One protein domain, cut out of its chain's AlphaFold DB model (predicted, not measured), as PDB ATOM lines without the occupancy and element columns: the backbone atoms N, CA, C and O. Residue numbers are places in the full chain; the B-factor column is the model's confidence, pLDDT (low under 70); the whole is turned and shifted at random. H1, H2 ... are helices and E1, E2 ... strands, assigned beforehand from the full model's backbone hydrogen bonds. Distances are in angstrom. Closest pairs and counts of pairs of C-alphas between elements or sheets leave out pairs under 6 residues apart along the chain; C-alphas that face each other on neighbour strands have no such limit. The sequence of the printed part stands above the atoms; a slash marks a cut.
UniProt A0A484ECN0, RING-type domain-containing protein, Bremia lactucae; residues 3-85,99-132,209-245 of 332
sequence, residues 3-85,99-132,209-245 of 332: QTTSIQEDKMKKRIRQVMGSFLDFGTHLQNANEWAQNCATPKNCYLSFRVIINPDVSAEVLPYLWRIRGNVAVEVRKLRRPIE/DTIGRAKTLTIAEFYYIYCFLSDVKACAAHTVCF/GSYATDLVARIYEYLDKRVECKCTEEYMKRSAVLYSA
ATOM      1  N   GLN A   3     356.932 408.774 377.087       45.78
ATOM      2  CA  GLN A   3     358.359 408.704 377.429       45.78
ATOM      3  C   GLN A   3     359.023 410.081 377.573       45.78
ATOM      4  O   GLN A   3     359.959 410.229 378.351       45.78
ATOM      5  N   THR A   4     358.546 411.112 376.870       54.81
ATOM      6  CA  THR A   4     359.215 412.423 376.829       54.81
ATOM      7  C   THR A   4     359.068 413.218 378.126       54.81
ATOM      8  O   THR A   4     360.034 413.848 378.555       54.81
ATOM      9  N   THR A   5     357.912 413.153 378.794       58.06
ATOM     10  CA  THR A   5     357.677 413.830 380.083       58.06
ATOM     11  C   THR A   5     358.504 413.207 381.207       58.06
ATOM     12  O   THR A   5     359.179 413.935 381.930       58.06
ATOM     13  N   SER A   6     358.566 411.871 381.274       67.19
ATOM     14  CA  SER A   6     359.391 411.138 382.249       67.19
ATOM     15  C   SER A   6     360.873 411.507 382.136       67.19
ATOM     16  O   SER A   6     361.523 411.783 383.139       67.19
ATOM     17  N   ILE A   7     361.407 411.594 380.911       73.25
ATOM     18  CA  ILE A   7     362.820 411.938 380.687       73.25
ATOM     19  C   ILE A   7     363.130 413.371 381.146       73.25
ATOM     20  O   ILE A   7     364.191 413.620 381.720       73.25
ATOM     21  N   GLN A   8     362.230 414.326 380.894       71.19
ATOM     22  CA  GLN A   8     362.414 415.717 381.322       71.19
ATOM     23  C   GLN A   8     362.329 415.858 382.849       71.19
ATOM     24  O   GLN A   8     363.139 416.566 383.452       71.19
ATOM     25  N   GLU A   9     361.416 415.130 383.492       78.00
ATOM     26  CA  GLU A   9     361.325 415.077 384.954       78.00
ATOM     27  C   GLU A   9     362.571 414.457 385.595       78.00
ATOM     28  O   GLU A   9     363.080 414.978 386.590       78.00
ATOM     29  N   ASP A  10     363.112 413.385 385.016       79.50
ATOM     30  CA  ASP A  10     364.312 412.727 385.540       79.50
ATOM     31  C   ASP A  10     365.568 413.587 385.361       79.50
ATOM     32  O   ASP A  10     366.407 413.662 386.268       79.50
ATOM     33  N   LYS A  11     365.670 414.318 384.242       84.06
ATOM     34  CA  LYS A  11     366.703 415.347 384.044       84.06
ATOM     35  C   LYS A  11     366.605 416.443 385.104       84.06
ATOM     36  O   LYS A  11     367.624 416.796 385.700       84.06
ATOM     37  N   MET A  12     365.398 416.933 385.388       86.00
ATOM     38  CA  MET A  12     365.179 417.951 386.418       86.00
ATOM     39  C   MET A  12     365.550 417.435 387.813       86.00
ATOM     40  O   MET A  12     366.308 418.087 388.527       86.00
ATOM     41  N   LYS A  13     365.118 416.226 388.193       83.50
ATOM     42  CA  LYS A  13     365.504 415.598 389.473       83.50
ATOM     43  C   LYS A  13     367.017 415.432 389.598       83.50
ATOM     44  O   LYS A  13     367.580 415.668 390.667       83.50
ATOM     45  N   LYS A  14     367.693 415.030 388.516       84.06
ATOM     46  CA  LYS A  14     369.158 414.927 388.484       84.06
ATOM     47  C   LYS A  14     369.812 416.291 388.711       84.06
ATOM     48  O   LYS A  14     370.694 416.377 389.561       84.06
ATOM     49  N   ARG A  15     369.348 417.338 388.025       87.31
ATOM     50  CA  ARG A  15     369.847 418.708 388.201       87.31
ATOM     51  C   ARG A  15     369.635 419.212 389.626       87.31
ATOM     52  O   ARG A  15     370.569 419.735 390.218       87.31
ATOM     53  N   ILE A  16     368.450 419.000 390.199       85.06
ATOM     54  CA  ILE A  16     368.151 419.374 391.588       85.06
ATOM     55  C   ILE A  16     369.156 418.722 392.540       85.06
ATOM     56  O   ILE A  16     369.744 419.422 393.352       85.06
ATOM     57  N   ARG A  17     369.426 417.416 392.403       83.94
ATOM     58  CA  ARG A  17     370.433 416.729 393.232       83.94
ATOM     59  C   ARG A  17     371.839 417.312 393.077       83.94
ATOM     60  O   ARG A  17     372.553 417.386 394.060       83.94
ATOM     61  N   GLN A  18     372.218 417.731 391.870       85.62
ATOM     62  CA  GLN A  18     373.529 418.339 391.606       85.62
ATOM     63  C   GLN A  18     373.651 419.759 392.169       85.62
ATOM     64  O   GLN A  18     374.728 420.164 392.587       85.62
ATOM     65  N   VAL A  19     372.555 420.519 392.164       87.12
ATOM     66  CA  VAL A  19     372.509 421.897 392.674       87.12
ATOM     67  C   VAL A  19     372.327 421.928 394.194       87.12
ATOM     68  O   VAL A  19     372.779 422.861 394.853       87.12
ATOM     69  N   MET A  20     371.661 420.926 394.770       85.69
ATOM     70  CA  MET A  20     371.441 420.808 396.210       85.69
ATOM     71  C   MET A  20     372.757 420.563 396.956       85.69
ATOM     72  O   MET A  20     373.120 419.430 397.249       85.69
ATOM     73  N   GLY A  21     373.438 421.647 397.319       84.94
ATOM     74  CA  GLY A  21     374.651 421.625 398.131       84.94
ATOM     75  C   GLY A  21     374.377 421.414 399.620       84.94
ATOM     76  O   GLY A  21     373.461 420.696 400.026       84.94
ATOM     77  N   SER A  22     375.185 422.048 400.458       88.12
ATOM     78  CA  SER A  22     375.063 422.040 401.913       88.12
ATOM     79  C   SER A  22     373.947 422.967 402.421       88.12
ATOM     80  O   SER A  22     373.368 423.754 401.675       88.12
ATOM     81  N   PHE A  23     373.681 422.958 403.733       88.50
ATOM     82  CA  PHE A  23     372.723 423.900 404.334       88.50
ATOM     83  C   PHE A  23     373.148 425.379 404.208       88.50
ATOM     84  O   PHE A  23     372.305 426.263 404.285       88.50
ATOM     85  N   LEU A  24     374.442 425.664 403.982       90.19
ATOM     86  CA  LEU A  24     374.915 427.040 403.780       90.19
ATOM     87  C   LEU A  24     374.590 427.467 402.345       90.19
ATOM     88  O   LEU A  24     374.051 428.548 402.133       90.19
ATOM     89  N   ASP A  25     374.825 426.564 401.389       91.75
ATOM     90  CA  ASP A  25     374.476 426.766 399.982       91.75
ATOM     91  C   ASP A  25     372.971 426.960 399.819       91.75
ATOM     92  O   ASP A  25     372.550 427.843 399.085       91.75
ATOM     93  N   PHE A  26     372.145 426.224 400.576       94.44
ATOM     94  CA  PHE A  26     370.701 426.468 400.629       94.44
ATOM     95  C   PHE A  26     370.357 427.920 400.995       94.44
ATOM     96  O   PHE A  26     369.485 428.512 400.360       94.44
ATOM     97  N   GLY A  27     371.058 428.514 401.963       94.00
ATOM     98  CA  GLY A  27     370.893 429.924 402.314       94.00
ATOM     99  C   GLY A  27     371.212 430.868 401.161       94.00
ATOM    100  O   GLY A  27     370.410 431.745 400.835       94.00
ATOM    101  N   THR A  28     372.342 430.635 400.496       95.31
ATOM    102  CA  THR A  28     372.745 431.378 399.295       95.31
ATOM    103  C   THR A  28     371.729 431.204 398.164       95.31
ATOM    104  O   THR A  28     371.353 432.171 397.509       95.31
ATOM    105  N   HIS A  29     371.216 429.991 397.951       96.75
ATOM    106  CA  HIS A  29     370.201 429.697 396.941       96.75
ATOM    107  C   HIS A  29     368.871 430.397 397.240       96.75
ATOM    108  O   HIS A  29     368.232 430.901 396.319       96.75
ATOM    109  N   LEU A  30     368.467 430.492 398.509       96.81
ATOM    110  CA  LEU A  30     367.275 431.238 398.918       96.81
ATOM    111  C   LEU A  30     367.422 432.740 398.633       96.81
ATOM    112  O   LEU A  30     366.497 433.366 398.114       96.81
ATOM    113  N   GLN A  31     368.590 433.314 398.937       96.69
ATOM    114  CA  GLN A  31     368.894 434.715 398.631       96.69
ATOM    115  C   GLN A  31     368.904 434.967 397.120       96.69
ATOM    116  O   GLN A  31     368.222 435.874 396.647       96.69
ATOM    117  N   ASN A  32     369.594 434.112 396.366       96.81
ATOM    118  CA  ASN A  32     369.623 434.139 394.908       96.81
ATOM    119  C   ASN A  32     368.210 434.062 394.310       96.81
ATOM    120  O   ASN A  32     367.866 434.865 393.452       96.81
ATOM    121  N   ALA A  33     367.360 433.147 394.788       97.38
ATOM    122  CA  ALA A  33     365.981 433.020 394.313       97.38
ATOM    123  C   ALA A  33     365.178 434.313 394.512       97.38
ATOM    124  O   ALA A  33     364.444 434.722 393.613       97.38
ATOM    125  N   ASN A  34     365.326 434.953 395.676       96.88
ATOM    126  CA  ASN A  34     364.687 436.233 395.978       96.88
ATOM    127  C   ASN A  34     365.174 437.344 395.043       96.88
ATOM    128  O   ASN A  34     364.355 438.059 394.468       96.88
ATOM    129  N   GLU A  35     366.489 437.457 394.853       95.69
ATOM    130  CA  GLU A  35     367.092 438.444 393.954       95.69
ATOM    131  C   GLU A  35     366.612 438.250 392.509       95.69
ATOM    132  O   GLU A  35     366.157 439.192 391.859       95.69
ATOM    133  N   TRP A  36     366.652 437.017 392.002       95.31
ATOM    134  CA  TRP A  36     366.271 436.718 390.621       95.31
ATOM    135  C   TRP A  36     364.776 436.926 390.398       95.31
ATOM    136  O   TRP A  36     364.385 437.466 389.366       95.31
ATOM    137  N   ALA A  37     363.933 436.559 391.367       94.50
ATOM    138  CA  ALA A  37     362.497 436.805 391.292       94.50
ATOM    139  C   ALA A  37     362.165 438.306 391.315       94.50
ATOM    140  O   ALA A  37     361.275 438.743 390.582       94.50
ATOM    141  N   GLN A  38     362.880 439.095 392.122       91.75
ATOM    142  CA  GLN A  38     362.711 440.546 392.183       91.75
ATOM    143  C   GLN A  38     363.152 441.223 390.875       91.75
ATOM    144  O   GLN A  38     362.421 442.071 390.357       91.75
ATOM    145  N   ASN A  39     364.287 440.803 390.312       90.19
ATOM    146  CA  ASN A  39     364.847 441.354 389.072       90.19
ATOM    147  C   ASN A  39     364.143 440.855 387.803       90.19
ATOM    148  O   ASN A  39     364.282 441.458 386.741       90.19
ATOM    149  N   CYS A  40     363.385 439.761 387.883       87.50
ATOM    150  CA  CYS A  40     362.633 439.257 386.744       87.50
ATOM    151  C   CYS A  40     361.598 440.301 386.299       87.50
ATOM    152  O   CYS A  40     360.785 440.734 387.107       87.50
ATOM    153  N   ALA A  41     361.594 440.708 385.028       82.38
ATOM    154  CA  ALA A  41     360.645 441.706 384.518       82.38
ATOM    155  C   ALA A  41     359.204 441.167 384.401       82.38
ATOM    156  O   ALA A  41     358.240 441.933 384.297       82.38
ATOM    157  N   THR A  42     359.044 439.844 384.417       82.62
ATOM    158  CA  THR A  42     357.765 439.158 384.264       82.62
ATOM    159  C   THR A  42     357.430 438.364 385.529       82.62
ATOM    160  O   THR A  42     358.272 437.653 386.070       82.62
ATOM    161  N   PRO A  43     356.196 438.459 386.052       84.81
ATOM    162  CA  PRO A  43     355.101 439.345 385.650       84.81
ATOM    163  C   PRO A  43     355.299 440.815 386.093       84.81
ATOM    164  O   PRO A  43     355.912 441.114 387.117       84.81
ATOM    165  N   LYS A  44     354.693 441.751 385.348       84.56
ATOM    166  CA  LYS A  44     354.866 443.211 385.530       84.56
ATOM    167  C   LYS A  44     354.325 443.776 386.847       84.56
ATOM    168  O   LYS A  44     354.692 444.872 387.243       84.56
ATOM    169  N   ASN A  45     353.411 443.073 387.506       88.19
ATOM    170  CA  ASN A  45     352.681 443.564 388.679       88.19
ATOM    171  C   ASN A  45     353.127 442.913 389.993       88.19
ATOM    172  O   ASN A  45     352.702 443.350 391.064       88.19
ATOM    173  N   CYS A  46     353.947 441.862 389.937       91.94
ATOM    174  CA  CYS A  46     354.348 441.127 391.127       91.94
ATOM    175  C   CYS A  46     355.659 440.361 390.966       91.94
ATOM    176  O   CYS A  46     356.175 440.189 389.863       91.94
ATOM    177  N   TYR A  47     356.186 439.913 392.096       93.75
ATOM    178  CA  TYR A  47     357.362 439.061 392.190       93.75
ATOM    179  C   TYR A  47     357.188 438.048 393.323       93.75
ATOM    180  O   TYR A  47     356.287 438.176 394.158       93.75
ATOM    181  N   LEU A  48     358.030 437.017 393.336       95.75
ATOM    182  CA  LEU A  48     358.033 436.001 394.385       95.75
ATOM    183  C   LEU A  48     359.030 436.371 395.484       95.75
ATOM    184  O   LEU A  48     360.110 436.880 395.204       95.75
ATOM    185  N   SER A  49     358.669 436.073 396.727       95.94
ATOM    186  CA  SER A  49     359.544 436.156 397.892       95.94
ATOM    187  C   SER A  49     359.514 434.836 398.652       95.94
ATOM    188  O   SER A  49     358.443 434.289 398.911       95.94
ATOM    189  N   PHE A  50     360.690 434.336 399.005       97.38
ATOM    190  CA  PHE A  50     360.927 433.061 399.659       97.38
ATOM    191  C   PHE A  50     361.494 433.283 401.058       97.38
ATOM    192  O   PHE A  50     362.470 434.021 401.232       97.38
ATOM    193  N   ARG A  51     360.906 432.625 402.059       96.44
ATOM    194  CA  ARG A  51     361.344 432.682 403.460       96.44
ATOM    195  C   ARG A  51     361.475 431.273 404.023       96.44
ATOM    196  O   ARG A  51     360.666 430.403 403.722       96.44
ATOM    197  N   VAL A  52     362.493 431.041 404.840       96.00
ATOM    198  CA  VAL A  52     362.740 429.726 405.439       96.00
ATOM    199  C   VAL A  52     361.773 429.453 406.594       96.00
ATOM    200  O   VAL A  52     361.507 430.321 407.425       96.00
ATOM    201  N   ILE A  53     361.257 428.230 406.637       95.81
ATOM    202  CA  ILE A  53     360.434 427.673 407.710       95.81
ATOM    203  C   ILE A  53     361.254 426.546 408.334       95.81
ATOM    204  O   ILE A  53     361.683 425.634 407.625       95.81
ATOM    205  N   ILE A  54     361.457 426.590 409.647       94.25
ATOM    206  CA  ILE A  54     362.146 425.527 410.388       94.25
ATOM    207  C   ILE A  54     361.155 424.888 411.346       94.25
ATOM    208  O   ILE A  54     360.340 425.586 411.951       94.25
ATOM    209  N   ASN A  55     361.214 423.565 411.468       90.00
ATOM    210  CA  ASN A  55     360.476 422.853 412.498       90.00
ATOM    211  C   ASN A  55     361.047 423.202 413.889       90.00
ATOM    212  O   ASN A  55     362.236 422.969 414.113       90.00
ATOM    213  N   PRO A  56     360.238 423.742 414.823       88.12
ATOM    214  CA  PRO A  56     360.692 424.092 416.167       88.12
ATOM    215  C   PRO A  56     361.236 422.905 416.969       88.12
ATOM    216  O   PRO A  56     362.024 423.126 417.884       88.12
ATOM    217  N   ASP A  57     360.852 421.675 416.624       86.25
ATOM    218  CA  ASP A  57     361.288 420.468 417.333       86.25
ATOM    219  C   ASP A  57     362.749 420.091 417.018       86.25
ATOM    220  O   ASP A  57     363.345 419.252 417.693       86.25
ATOM    221  N   VAL A  58     363.353 420.707 415.995       82.94
ATOM    222  CA  VAL A  58     364.725 420.416 415.568       82.94
ATOM    223  C   VAL A  58     365.692 421.435 416.167       82.94
ATOM    224  O   VAL A  58     365.589 422.637 415.921       82.94
ATOM    225  N   SER A  59     366.693 420.951 416.906       84.19
ATOM    226  CA  SER A  59     367.745 421.809 417.460       84.19
ATOM    227  C   SER A  59     368.613 422.433 416.362       84.19
ATOM    228  O   SER A  59     369.043 421.765 415.416       84.19
ATOM    229  N   ALA A  60     368.937 423.717 416.530       86.50
ATOM    230  CA  ALA A  60     369.791 424.469 415.616       86.50
ATOM    231  C   ALA A  60     371.197 423.855 415.455       86.50
ATOM    232  O   ALA A  60     371.780 423.988 414.385       86.50
ATOM    233  N   GLU A  61     371.719 423.142 416.468       82.19
ATOM    234  CA  GLU A  61     373.042 422.491 416.415       82.19
ATOM    235  C   GLU A  61     373.109 421.372 415.364       82.19
ATOM    236  O   GLU A  61     374.120 421.208 414.682       82.19
ATOM    237  N   VAL A  62     372.021 420.609 415.216       80.81
ATOM    238  CA  VAL A  62     371.958 419.441 414.320       80.81
ATOM    239  C   VAL A  62     371.292 419.757 412.983       80.81
ATOM    240  O   VAL A  62     371.468 419.016 412.013       80.81
ATOM    241  N   LEU A  63     370.560 420.873 412.900       85.06
ATOM    242  CA  LEU A  63     369.827 421.279 411.704       85.06
ATOM    243  C   LEU A  63     370.690 421.302 410.427       85.06
ATOM    244  O   LEU A  63     370.228 420.753 409.424       85.06
ATOM    245  N   PRO A  64     371.939 421.819 410.418       87.81
ATOM    246  CA  PRO A  64     372.770 421.823 409.212       87.81
ATOM    247  C   PRO A  64     373.041 420.435 408.618       87.81
ATOM    248  O   PRO A  64     373.364 420.341 407.434       87.81
ATOM    249  N   TYR A  65     372.902 419.373 409.416       81.38
ATOM    250  CA  TYR A  65     373.089 417.984 408.995       81.38
ATOM    251  C   TYR A  65     371.768 417.294 408.623       81.38
ATOM    252  O   TYR A  65     371.779 416.366 407.822       81.38
ATOM    253  N   LEU A  66     370.637 417.755 409.173       83.62
ATOM    254  CA  LEU A  66     369.320 417.113 409.039       83.62
ATOM    255  C   LEU A  66     368.323 417.898 408.181       83.62
ATOM    256  O   LEU A  66     367.180 417.476 408.015       83.62
ATOM    257  N   TRP A  67     368.723 419.043 407.633       88.19
ATOM    258  CA  TRP A  67     367.838 419.938 406.884       88.19
ATOM    259  C   TRP A  67     367.214 419.312 405.625       88.19
ATOM    260  O   TRP A  67     366.151 419.752 405.192       88.19
ATOM    261  N   ARG A  68     367.856 418.288 405.040       85.31
ATOM    262  CA  ARG A  68     367.343 417.549 403.870       85.31
ATOM    263  C   ARG A  68     366.197 416.594 404.236       85.31
ATOM    264  O   ARG A  68     365.439 416.200 403.349       85.31
ATOM    265  N   ILE A  69     366.052 416.226 405.513       83.38
ATOM    266  CA  ILE A  69     364.970 415.347 405.966       83.38
ATOM    267  C   ILE A  69     363.636 416.083 405.837       83.38
ATOM    268  O   ILE A  69     363.477 417.237 406.250       83.38
ATOM    269  N   ARG A  70     362.649 415.386 405.272       80.44
ATOM    270  CA  ARG A  70     361.295 415.906 405.087       80.44
ATOM    271  C   ARG A  70     360.711 416.379 406.421       80.44
ATOM    272  O   ARG A  70     360.661 415.624 407.381       80.44
ATOM    273  N   GLY A  71     360.205 417.609 406.436       82.38
ATOM    274  CA  GLY A  71     359.533 418.193 407.597       82.38
ATOM    275  C   GLY A  71     360.435 419.039 408.493       82.38
ATOM    276  O   GLY A  71     359.901 419.866 409.219       82.38
ATOM    277  N   ASN A  72     361.765 418.922 408.398       88.25
ATOM    278  CA  ASN A  72     362.683 419.734 409.207       88.25
ATOM    279  C   ASN A  72     362.804 421.168 408.689       88.25
ATOM    280  O   ASN A  72     362.806 422.118 409.471       88.25
ATOM    281  N   VAL A  73     362.895 421.320 407.366       93.81
ATOM    282  CA  VAL A  73     362.951 422.620 406.694       93.81
ATOM    283  C   VAL A  73     361.935 422.655 405.558       93.81
ATOM    284  O   VAL A  73     361.785 421.701 404.791       93.81
ATOM    285  N   ALA A  74     361.240 423.778 405.456       95.25
ATOM    286  CA  ALA A  74     360.347 424.116 404.362       95.25
ATOM    287  C   ALA A  74     360.587 425.571 403.934       95.25
ATOM    288  O   ALA A  74     361.337 426.315 404.569       95.25
ATOM    289  N   VAL A  75     359.956 425.982 402.840       96.88
ATOM    290  CA  VAL A  75     360.045 427.346 402.319       96.88
ATOM    291  C   VAL A  75     358.642 427.918 402.186       96.88
ATOM    292  O   VAL A  75     357.775 427.336 401.536       96.88
ATOM    293  N   GLU A  76     358.410 429.066 402.806       96.38
ATOM    294  CA  GLU A  76     357.256 429.904 402.517       96.38
ATOM    295  C   GLU A  76     357.524 430.669 401.223       96.38
ATOM    296  O   GLU A  76     358.570 431.301 401.090       96.38
ATOM    297  N   VAL A  77     356.568 430.666 400.300       97.12
ATOM    298  CA  VAL A  77     356.590 431.534 399.121       97.12
ATOM    299  C   VAL A  77     355.399 432.486 399.144       97.12
ATOM    300  O   VAL A  77     354.253 432.083 399.368       97.12
ATOM    301  N   ARG A  78     355.678 433.770 398.921       94.81
ATOM    302  CA  ARG A  78     354.704 434.862 398.856       94.81
ATOM    303  C   ARG A  78     354.792 435.546 397.503       94.81
ATOM    304  O   ARG A  78     355.880 435.774 396.989       94.81
ATOM    305  N   LYS A  79     353.639 435.918 396.954       94.31
ATOM    306  CA  LYS A  79     353.543 436.792 395.784       94.31
ATOM    307  C   LYS A  79     353.401 438.223 396.290       94.31
ATOM    308  O   LYS A  79     352.428 438.517 396.974       94.31
ATOM    309  N   LEU A  80     354.363 439.088 396.004       92.50
ATOM    310  CA  LEU A  80     354.381 440.485 396.446       92.50
ATOM    311  C   LEU A  80     354.083 441.414 395.273       92.50
ATOM    312  O   LEU A  80     354.512 441.147 394.151       92.50
ATOM    313  N   ARG A  81     353.333 442.492 395.514       91.38
ATOM    314  CA  ARG A  81     353.086 443.534 394.507       91.38
ATOM    315  C   ARG A  81     354.367 444.314 394.235       91.38
ATOM    316  O   ARG A  81     355.092 444.659 395.162       91.38
ATOM    317  N   ARG A  82     354.622 444.630 392.964       87.44
ATOM    318  CA  ARG A  82     355.668 445.600 392.616       87.44
ATOM    319  C   ARG A  82     355.187 447.011 392.986       87.44
ATOM    320  O   ARG A  82     354.029 447.326 392.701       87.44
ATOM    321  N   PRO A  83     356.027 447.848 393.614       79.25
ATOM    322  CA  PRO A  83     355.686 449.244 393.861       79.25
ATOM    323  C   PRO A  83     355.502 449.974 392.522       79.25
ATOM    324  O   PRO A  83     356.295 449.803 391.600       79.25
ATOM    325  N   ILE A  84     354.427 450.756 392.399       72.38
ATOM    326  CA  ILE A  84     354.161 451.580 391.212       72.38
ATOM    327  C   ILE A  84     354.994 452.855 391.351       72.38
ATOM    328  O   ILE A  84     354.807 453.600 392.307       72.38
ATOM    329  N   GLU A  85     355.891 453.120 390.404       59.34
ATOM    330  CA  GLU A  85     356.874 454.213 390.488       59.34
ATOM    331  C   GLU A  85     356.294 455.623 390.227       59.34
ATOM    332  O   GLU A  85     357.036 456.584 390.105       59.34
ATOM    333  N   ASP A  99     350.813 443.960 401.152       76.69
ATOM    334  CA  ASP A  99     351.584 443.932 399.901       76.69
ATOM    335  C   ASP A  99     351.553 442.550 399.223       76.69
ATOM    336  O   ASP A  99     351.981 442.386 398.078       76.69
ATOM    337  N   THR A 100     351.013 441.546 399.918       83.62
ATOM    338  CA  THR A 100     350.853 440.181 399.425       83.62
ATOM    339  C   THR A 100     349.635 440.035 398.505       83.62
ATOM    340  O   THR A 100     348.546 440.554 398.750       83.62
ATOM    341  N   ILE A 101     349.817 439.302 397.408       86.12
ATOM    342  CA  ILE A 101     348.762 438.897 396.482       86.12
ATOM    343  C   ILE A 101     348.393 437.449 396.791       86.12
ATOM    344  O   ILE A 101     349.187 436.538 396.564       86.12
ATOM    345  N   GLY A 102     347.162 437.230 397.242       86.31
ATOM    346  CA  GLY A 102     346.698 435.898 397.621       86.31
ATOM    347  C   GLY A 102     347.343 435.400 398.916       86.31
ATOM    348  O   GLY A 102     347.898 436.173 399.693       86.31
ATOM    349  N   ARG A 103     347.229 434.094 399.169       89.56
ATOM    350  CA  ARG A 103     347.781 433.456 400.371       89.56
ATOM    351  C   ARG A 103     349.170 432.892 400.098       89.56
ATOM    352  O   ARG A 103     349.428 432.362 399.018       89.56
ATOM    353  N   ALA A 104     350.040 432.981 401.100       92.88
ATOM    354  CA  ALA A 104     351.352 432.349 401.068       92.88
ATOM    355  C   ALA A 104     351.210 430.834 400.859       92.88
ATOM    356  O   ALA A 104     350.228 430.234 401.302       92.88
ATOM    357  N   LYS A 105     352.185 430.209 400.199       94.94
ATOM    358  CA  LYS A 105     352.229 428.755 399.981       94.94
ATOM    359  C   LYS A 105     353.426 428.152 400.706       94.94
ATOM    360  O   LYS A 105     354.424 428.838 400.921       94.94
ATOM    361  N   THR A 106     353.327 426.879 401.079       95.25
ATOM    362  CA  THR A 106     354.446 426.130 401.667       95.25
ATOM    363  C   THR A 106     355.015 425.160 400.644       95.25
ATOM    364  O   THR A 106     354.273 424.409 400.014       95.25
ATOM    365  N   LEU A 107     356.335 425.173 400.507       95.88
ATOM    366  CA  LEU A 107     357.109 424.302 399.636       95.88
ATOM    367  C   LEU A 107     358.038 423.424 400.474       95.88
ATOM    368  O   LEU A 107     358.681 423.885 401.416       95.88
ATOM    369  N   THR A 108     358.151 422.160 400.097       93.81
ATOM    370  CA  THR A 108     359.254 421.290 400.511       93.81
ATOM    371  C   THR A 108     360.562 421.733 399.851       93.81
ATOM    372  O   THR A 108     360.561 422.455 398.852       93.81
ATOM    373  N   ILE A 109     361.697 421.257 400.369       92.81
ATOM    374  CA  ILE A 109     363.020 421.551 399.799       92.81
ATOM    375  C   ILE A 109     363.099 421.174 398.314       92.81
ATOM    376  O   ILE A 109     363.538 421.984 397.503       92.81
ATOM    377  N   ALA A 110     362.622 419.989 397.932       90.88
ATOM    378  CA  ALA A 110     362.648 419.550 396.538       90.88
ATOM    379  C   ALA A 110     361.810 420.460 395.619       90.88
ATOM    380  O   ALA A 110     362.235 420.788 394.515       90.88
ATOM    381  N   GLU A 111     360.639 420.906 396.083       94.06
ATOM    382  CA  GLU A 111     359.770 421.813 395.323       94.06
ATOM    383  C   GLU A 111     360.365 423.220 395.213       94.06
ATOM    384  O   GLU A 111     360.242 423.855 394.166       94.06
ATOM    385  N   PHE A 112     361.038 423.701 396.262       96.69
ATOM    386  CA  PHE A 112     361.804 424.942 396.193       96.69
ATOM    387  C   PHE A 112     362.914 424.841 395.143       96.69
ATOM    388  O   PHE A 112     363.006 425.711 394.282       96.69
ATOM    389  N   TYR A 113     363.712 423.769 395.162       95.75
ATOM    390  CA  TYR A 113     364.796 423.596 394.194       95.75
ATOM    391  C   TYR A 113     364.300 423.402 392.758       95.75
ATOM    392  O   TYR A 113     364.969 423.840 391.827       95.75
ATOM    393  N   TYR A 114     363.111 422.822 392.569       94.69
ATOM    394  CA  TYR A 114     362.444 422.813 391.268       94.69
ATOM    395  C   TYR A 114     362.262 424.245 390.750       94.69
ATOM    396  O   TYR A 114     362.771 424.573 389.683       94.69
ATOM    397  N   ILE A 115     361.638 425.126 391.541       96.25
ATOM    398  CA  ILE A 115     361.441 426.542 391.180       96.25
ATOM    399  C   ILE A 115     362.781 427.274 391.021       96.25
ATOM    400  O   ILE A 115     362.945 428.048 390.080       96.25
ATOM    401  N   TYR A 116     363.751 427.013 391.899       96.88
ATOM    402  CA  TYR A 116     365.092 427.593 391.836       96.88
ATOM    403  C   TYR A 116     365.779 427.318 390.494       96.88
ATOM    404  O   TYR A 116     366.352 428.231 389.904       96.88
ATOM    405  N   CYS A 117     365.691 426.087 389.978       94.38
ATOM    406  CA  CYS A 117     366.249 425.747 388.672       94.38
ATOM    407  C   CYS A 117     365.582 426.539 387.535       94.38
ATOM    408  O   CYS A 117     366.300 427.051 386.680       94.38
ATOM    409  N   PHE A 118     364.255 426.721 387.556       94.12
ATOM    410  CA  PHE A 118     363.576 427.582 386.575       94.12
ATOM    411  C   PHE A 118     364.017 429.041 386.689       94.12
ATOM    412  O   PHE A 118     364.309 429.668 385.678       94.12
ATOM    413  N   LEU A 119     364.117 429.588 387.905       95.00
ATOM    414  CA  LEU A 119     364.588 430.963 388.108       95.00
ATOM    415  C   LEU A 119     366.043 431.147 387.655       95.00
ATOM    416  O   LEU A 119     366.381 432.190 387.098       95.00
ATOM    417  N   SER A 120     366.890 430.135 387.849       93.88
ATOM    418  CA  SER A 120     368.261 430.125 387.331       93.88
ATOM    419  C   SER A 120     368.281 430.184 385.803       93.88
ATOM    420  O   SER A 120     369.105 430.903 385.241       93.88
ATOM    421  N   ASP A 121     367.387 429.453 385.136       90.75
ATOM    422  CA  ASP A 121     367.282 429.466 383.673       90.75
ATOM    423  C   ASP A 121     366.753 430.813 383.174       90.75
ATOM    424  O   ASP A 121     367.312 431.383 382.241       90.75
ATOM    425  N   VAL A 122     365.747 431.382 383.845       91.31
ATOM    426  CA  VAL A 122     365.223 432.725 383.545       91.31
ATOM    427  C   VAL A 122     366.314 433.788 383.698       91.31
ATOM    428  O   VAL A 122     366.451 434.657 382.837       91.31
ATOM    429  N   LYS A 123     367.135 433.706 384.753       90.62
ATOM    430  CA  LYS A 123     368.294 434.594 384.922       90.62
ATOM    431  C   LYS A 123     369.287 434.442 383.773       90.62
ATOM    432  O   LYS A 123     369.770 435.452 383.265       90.62
ATOM    433  N   ALA A 124     369.611 433.209 383.384       87.88
ATOM    434  CA  ALA A 124     370.523 432.960 382.273       87.88
ATOM    435  C   ALA A 124     369.974 433.570 380.975       87.88
ATOM    436  O   ALA A 124     370.699 434.285 380.289       87.88
ATOM    437  N   CYS A 125     368.677 433.389 380.702       85.12
ATOM    438  CA  CYS A 125     368.003 434.010 379.563       85.12
ATOM    439  C   CYS A 125     368.196 435.533 379.565       85.12
ATOM    440  O   CYS A 125     368.670 436.089 378.577       85.12
ATOM    441  N   ALA A 126     367.934 436.194 380.698       80.12
ATOM    442  CA  ALA A 126     368.117 437.638 380.841       80.12
ATOM    443  C   ALA A 126     369.577 438.083 380.626       80.12
ATOM    444  O   ALA A 126     369.815 439.083 379.956       80.12
ATOM    445  N   ALA A 127     370.565 437.330 381.123       73.75
ATOM    446  CA  ALA A 127     371.983 437.643 380.918       73.75
ATOM    447  C   ALA A 127     372.401 437.558 379.439       73.75
ATOM    448  O   ALA A 127     373.184 438.380 378.968       73.75
ATOM    449  N   HIS A 128     371.842 436.604 378.691       63.91
ATOM    450  CA  HIS A 128     372.072 436.467 377.252       63.91
ATOM    451  C   HIS A 128     371.263 437.469 376.412       63.91
ATOM    452  O   HIS A 128     371.648 437.751 375.282       63.91
ATOM    453  N   THR A 129     370.195 438.059 376.965       56.22
ATOM    454  CA  THR A 129     369.452 439.155 376.311       56.22
ATOM    455  C   THR A 129     370.183 440.505 376.439       56.22
ATOM    456  O   THR A 129     369.919 441.415 375.660       56.22
ATOM    457  N   VAL A 130     371.112 440.649 377.399       47.59
ATOM    458  CA  VAL A 130     371.800 441.916 377.750       47.59
ATOM    459  C   VAL A 130     373.280 441.929 377.313       47.59
ATOM    460  O   VAL A 130     374.088 442.682 377.843       47.59
ATOM    461  N   CYS A 131     373.678 441.128 376.319       36.75
ATOM    462  CA  CYS A 131     375.049 441.170 375.795       36.75
ATOM    463  C   CYS A 131     375.100 441.260 374.262       36.75
ATOM    464  O   CYS A 131     375.401 440.290 373.575       36.75
ATOM    465  N   PHE A 132     374.870 442.469 373.749       30.03
ATOM    466  CA  PHE A 132     375.809 443.089 372.814       30.03
ATOM    467  C   PHE A 132     376.206 444.440 373.424       30.03
ATOM    468  O   PHE A 132     375.315 445.175 373.853       30.03
ATOM    469  N   GLY A 209     363.384 435.415 375.027       80.31
ATOM    470  CA  GLY A 209     362.409 436.174 375.807       80.31
ATOM    471  C   GLY A 209     361.109 435.395 376.016       80.31
ATOM    472  O   GLY A 209     360.638 435.268 377.149       80.31
ATOM    473  N   SER A 210     360.554 434.822 374.945       83.12
ATOM    474  CA  SER A 210     359.336 434.006 375.023       83.12
ATOM    475  C   SER A 210     359.545 432.738 375.861       83.12
ATOM    476  O   SER A 210     358.726 432.450 376.742       83.12
ATOM    477  N   TYR A 211     360.686 432.060 375.713       85.00
ATOM    478  CA  TYR A 211     361.066 430.934 376.566       85.00
ATOM    479  C   TYR A 211     361.134 431.322 378.050       85.00
ATOM    480  O   TYR A 211     360.520 430.662 378.891       85.00
ATOM    481  N   ALA A 212     361.794 432.434 378.392       88.81
ATOM    482  CA  ALA A 212     361.843 432.918 379.773       88.81
ATOM    483  C   ALA A 212     360.437 433.190 380.337       88.81
ATOM    484  O   ALA A 212     360.162 432.863 381.496       88.81
ATOM    485  N   THR A 213     359.524 433.739 379.527       88.75
ATOM    486  CA  THR A 213     358.132 433.940 379.958       88.75
ATOM    487  C   THR A 213     357.367 432.634 380.181       88.75
ATOM    488  O   THR A 213     356.605 432.563 381.148       88.75
ATOM    489  N   ASP A 214     357.601 431.595 379.374       89.50
ATOM    490  CA  ASP A 214     357.020 430.259 379.585       89.50
ATOM    491  C   ASP A 214     357.512 429.635 380.898       89.50
ATOM    492  O   ASP A 214     356.713 429.164 381.712       89.50
ATOM    493  N   LEU A 215     358.819 429.717 381.175       91.00
ATOM    494  CA  LEU A 215     359.385 429.227 382.436       91.00
ATOM    495  C   LEU A 215     358.742 429.916 383.645       91.00
ATOM    496  O   LEU A 215     358.360 429.246 384.608       91.00
ATOM    497  N   VAL A 216     358.575 431.241 383.591       93.00
ATOM    498  CA  VAL A 216     357.896 431.997 384.652       93.00
ATOM    499  C   VAL A 216     356.437 431.558 384.787       93.00
ATOM    500  O   VAL A 216     355.992 431.289 385.904       93.00
ATOM    501  N   ALA A 217     355.694 431.429 383.685       90.88
ATOM    502  CA  ALA A 217     354.301 430.981 383.714       90.88
ATOM    503  C   ALA A 217     354.158 429.603 384.382       90.88
ATOM    504  O   ALA A 217     353.314 429.427 385.265       90.88
ATOM    505  N   ARG A 218     355.056 428.665 384.057       91.88
ATOM    506  CA  ARG A 218     355.109 427.331 384.671       91.88
ATOM    507  C   ARG A 218     355.385 427.381 386.171       91.88
ATOM    508  O   ARG A 218     354.804 426.581 386.905       91.88
ATOM    509  N   ILE A 219     356.221 428.308 386.654       94.44
ATOM    510  CA  ILE A 219     356.420 428.512 388.101       94.44
ATOM    511  C   ILE A 219     355.097 428.922 388.762       94.44
ATOM    512  O   ILE A 219     354.714 428.333 389.773       94.44
ATOM    513  N   TYR A 220     354.391 429.913 388.213       93.00
ATOM    514  CA  TYR A 220     353.141 430.395 388.809       93.00
ATOM    515  C   TYR A 220     352.036 429.330 388.775       93.00
ATOM    516  O   TYR A 220     351.409 429.087 389.804       93.00
ATOM    517  N   GLU A 221     351.865 428.619 387.658       92.94
ATOM    518  CA  GLU A 221     350.903 427.510 387.563       92.94
ATOM    519  C   GLU A 221     351.235 426.387 388.560       92.94
ATOM    520  O   GLU A 221     350.355 425.795 389.193       92.94
ATOM    521  N   TYR A 222     352.527 426.101 388.735       93.31
ATOM    522  CA  TYR A 222     352.995 425.131 389.715       93.31
ATOM    523  C   TYR A 222     352.664 425.556 391.148       93.31
ATOM    524  O   TYR A 222     352.295 424.699 391.953       93.31
ATOM    525  N   LEU A 223     352.789 426.848 391.469       94.50
ATOM    526  CA  LEU A 223     352.482 427.416 392.786       94.50
ATOM    527  C   LEU A 223     350.984 427.452 393.095       94.50
ATOM    528  O   LEU A 223     350.600 427.206 394.241       94.50
ATOM    529  N   ASP A 224     350.138 427.702 392.097       91.25
ATOM    530  CA  ASP A 224     348.681 427.724 392.276       91.25
ATOM    531  C   ASP A 224     348.147 426.366 392.762       91.25
ATOM    532  O   ASP A 224     347.217 426.310 393.570       91.25
ATOM    533  N   LYS A 225     348.811 425.271 392.369       91.88
ATOM    534  CA  LYS A 225     348.498 423.894 392.788       91.88
ATOM    535  C   LYS A 225     349.039 423.526 394.183       91.88
ATOM    536  O   LYS A 225     348.796 422.409 394.643       91.88
ATOM    537  N   ARG A 226     349.783 424.410 394.869       91.94
ATOM    538  CA  ARG A 226     350.404 424.123 396.183       91.94
ATOM    539  C   ARG A 226     349.502 424.484 397.360       91.94
ATOM    540  O   ARG A 226     348.642 425.368 397.291       91.94
ATOM    541  N   VAL A 227     349.761 423.801 398.476       89.75
ATOM    542  CA  VAL A 227     349.054 423.987 399.746       89.75
ATOM    543  C   VAL A 227     349.347 425.373 400.318       89.75
ATOM    544  O   VAL A 227     350.477 425.867 400.274       89.75
ATOM    545  N   GLU A 228     348.310 426.009 400.853       92.69
ATOM    546  CA  GLU A 228     348.434 427.283 401.554       92.69
ATOM    547  C   GLU A 228     349.256 427.134 402.836       92.69
ATOM    548  O   GLU A 228     349.085 426.191 403.612       92.69
ATOM    549  N   CYS A 229     350.137 428.100 403.062       89.19
ATOM    550  CA  CYS A 229     350.940 428.193 404.262       89.19
ATOM    551  C   CYS A 229     350.053 428.543 405.458       89.19
ATOM    552  O   CYS A 229     349.282 429.501 405.416       89.19
ATOM    553  N   LYS A 230     350.193 427.771 406.540       87.12
ATOM    554  CA  LYS A 230     349.494 427.996 407.816       87.12
ATOM    555  C   LYS A 230     350.371 428.694 408.863       87.12
ATOM    556  O   LYS A 230     349.959 428.827 410.011       87.12
ATOM    557  N   CYS A 231     351.589 429.100 408.503       85.00
ATOM    558  CA  CYS A 231     352.521 429.722 409.437       85.00
ATOM    559  C   CYS A 231     352.066 431.141 409.796       85.00
ATOM    560  O   CYS A 231     351.817 431.968 408.919       85.00
ATOM    561  N   THR A 232     351.993 431.436 411.094       90.00
ATOM    562  CA  THR A 232     351.781 432.800 411.590       90.00
ATOM    563  C   THR A 232     353.066 433.613 411.472       90.00
ATOM    564  O   THR A 232     354.169 433.063 411.426       90.00
ATOM    565  N   GLU A 233     352.959 434.941 411.474       90.81
ATOM    566  CA  GLU A 233     354.152 435.793 411.410       90.81
ATOM    567  C   GLU A 233     355.062 435.598 412.642       90.81
ATOM    568  O   GLU A 233     356.283 435.673 412.535       90.81
ATOM    569  N   GLU A 234     354.497 435.252 413.804       91.94
ATOM    570  CA  GLU A 234     355.266 434.854 414.992       91.94
ATOM    571  C   GLU A 234     356.067 433.568 414.769       91.94
ATOM    572  O   GLU A 234     357.243 433.498 415.132       91.94
ATOM    573  N   TYR A 235     355.453 432.559 414.145       93.12
ATOM    574  CA  TYR A 235     356.134 431.315 413.796       93.12
ATOM    575  C   TYR A 235     357.290 431.573 412.819       93.12
ATOM    576  O   TYR A 235     358.378 431.013 412.974       93.12
ATOM    577  N   MET A 236     357.090 432.471 411.850       93.81
ATOM    578  CA  MET A 236     358.134 432.871 410.904       93.81
ATOM    579  C   MET A 236     359.297 433.583 411.599       93.81
ATOM    580  O   MET A 236     360.453 433.292 411.296       93.81
ATOM    581  N   LYS A 237     359.023 434.447 412.585       93.75
ATOM    582  CA  LYS A 237     360.073 435.073 413.406       93.75
ATOM    583  C   LYS A 237     360.875 434.034 414.191       93.75
ATOM    584  O   LYS A 237     362.102 434.091 414.184       93.75
ATOM    585  N   ARG A 238     360.211 433.054 414.817       93.69
ATOM    586  CA  ARG A 238     360.894 431.949 415.521       93.69
ATOM    587  C   ARG A 238     361.750 431.115 414.566       93.69
ATOM    588  O   ARG A 238     362.903 430.832 414.877       93.69
ATOM    589  N   SER A 239     361.215 430.792 413.387       95.19
ATOM    590  CA  SER A 239     361.954 430.086 412.333       95.19
ATOM    591  C   SER A 239     363.192 430.868 411.890       95.19
ATOM    592  O   SER A 239     364.258 430.281 411.747       95.19
ATOM    593  N   ALA A 240     363.092 432.189 411.731       94.00
ATOM    594  CA  ALA A 240     364.232 433.029 411.374       94.00
ATOM    595  C   ALA A 240     365.330 433.004 412.451       94.00
ATOM    596  O   ALA A 240     366.502 432.856 412.117       94.00
ATOM    597  N   VAL A 241     364.961 433.069 413.736       94.50
ATOM    598  CA  VAL A 241     365.923 432.965 414.849       94.50
ATOM    599  C   VAL A 241     366.624 431.604 414.853       94.50
ATOM    600  O   VAL A 241     367.850 431.553 414.953       94.50
ATOM    601  N   LEU A 242     365.874 430.507 414.689       93.50
ATOM    602  CA  LEU A 242     366.446 429.157 414.592       93.50
ATOM    603  C   LEU A 242     367.381 429.019 413.390       93.50
ATOM    604  O   LEU A 242     368.443 428.409 413.501       93.50
ATOM    605  N   TYR A 243     367.016 429.619 412.257       94.69
ATOM    606  CA  TYR A 243     367.839 429.606 411.053       94.69
ATOM    607  C   TYR A 243     369.157 430.340 411.284       94.69
ATOM    608  O   TYR A 243     370.223 429.789 411.016       94.69
ATOM    609  N   SER A 244     369.101 431.552 411.842       93.81
ATOM    610  CA  SER A 244     370.291 432.332 412.187       93.81
ATOM    611  C   SER A 244     371.193 431.589 413.174       93.81
ATOM    612  O   SER A 244     372.409 431.564 412.982       93.81
ATOM    613  N   ALA A 245     370.613 430.932 414.182       91.88
ATOM    614  CA  ALA A 245     371.362 430.100 415.118       91.88
ATOM    615  C   ALA A 245     372.038 428.911 414.411       91.88
ATOM    616  O   ALA A 245     373.217 428.662 414.644       91.88
TER     617      ALA A 245
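Overview. This is residues 3 to 85, 99 to 132 and 209 to 245 of the 332 residues of the protein "RING-type domain-containing protein" of Bremia lactucae (UniProt A0A484ECN0). A small three-stranded sheet is set among helices: H2 covers E1 on one face, H6 is over the opposite face, and H4 and H5 reach away from the sheet side by side, running opposite ways. H1 meets H4 near one end, and its residues 3 to 11 stick out. The printed part has 154 residues, with six named helices and three named strands in the order H1 H2 E1 H3 E2 E3 H4 H5 H6; the sheet order is E1 E2 E3, antiparallel throughout. It is mostly helix and compact, with a radius of gyration of the C-alphas of 16.1 A and spans of 48 by 43 by 31 A.

Arrangement. H1, residues 3 to 19, touches the hub H4, residues 109 to 129, with residues 12 to 16 alone; the closest C-alphas, of Ile 16 and Tyr 113, are 6.0 A apart, and the lines are about perpendicular at 88 degrees. H2, residues 23 to 39, touches H4 at a steep tilt of 48 degrees, the same way; H4 does so with residues 116 to 123 alone, closest at the C-alphas of Ala 33 and Tyr 116, 6.0 A. H2 is on the sheet, over E1, residues 46 to 54, at a height over the sheet of 9.4 A and along it at 5 degrees on the local plane. H3, residues 63 to 66, only just touches H2, with 3 pairs of C-alphas within 8 A, closest at Phe 23 and Pro 64, 5.3 A. E2, residues 73 to 81, is antiparallel to E1, with N 49 and O 78 within hydrogen-bond range at 2.8 A. E3, residues 105 to 108, is antiparallel to E2, with N 75 and O 107 at 2.8 A. H4 only just stands up from the sheet, at 42 degrees, on the same face as H2. H5, residues 209 to 224, touches H4 at a shallow tilt of 19 degrees, opposite ways, closest at the C-alphas of Val 122 and Ala 212, 5.1 A. H6, residues 233 to 245, is over E1 on the opposite face from H2, with the C-alphas of Ile 54 and Ser 239 closest at 5.0 A; it touches no helix. Every O i to N i+4 pair is within hydrogen-bond range in H1, H2, H4, H5 and H6; H3 is too short for one.

Along the chain. H1 begins at C-alpha 3 (358.359, 408.704, 377.429) and is 24.6 A long; H2 is 24.5 A. E1 measures 26.0 A and E2 26.1 A. H4 is 30.0 A, H5 23.0 A, and H6 18.5 A, ending at C-alpha 245 (371.362, 430.100, 415.118).

Size, cuts and confidence. The farthest C-alphas, of Asp 57 and Phe 132, are 52.0 A apart. Residues 86 to 98 and 133 to 208 are not printed, with C-alpha gaps of 14.9 A and 15.4 A. Of the links printed whole, none is long. The pLDDT is under 70 at residues 3 to 6, 85 and 128 to 132.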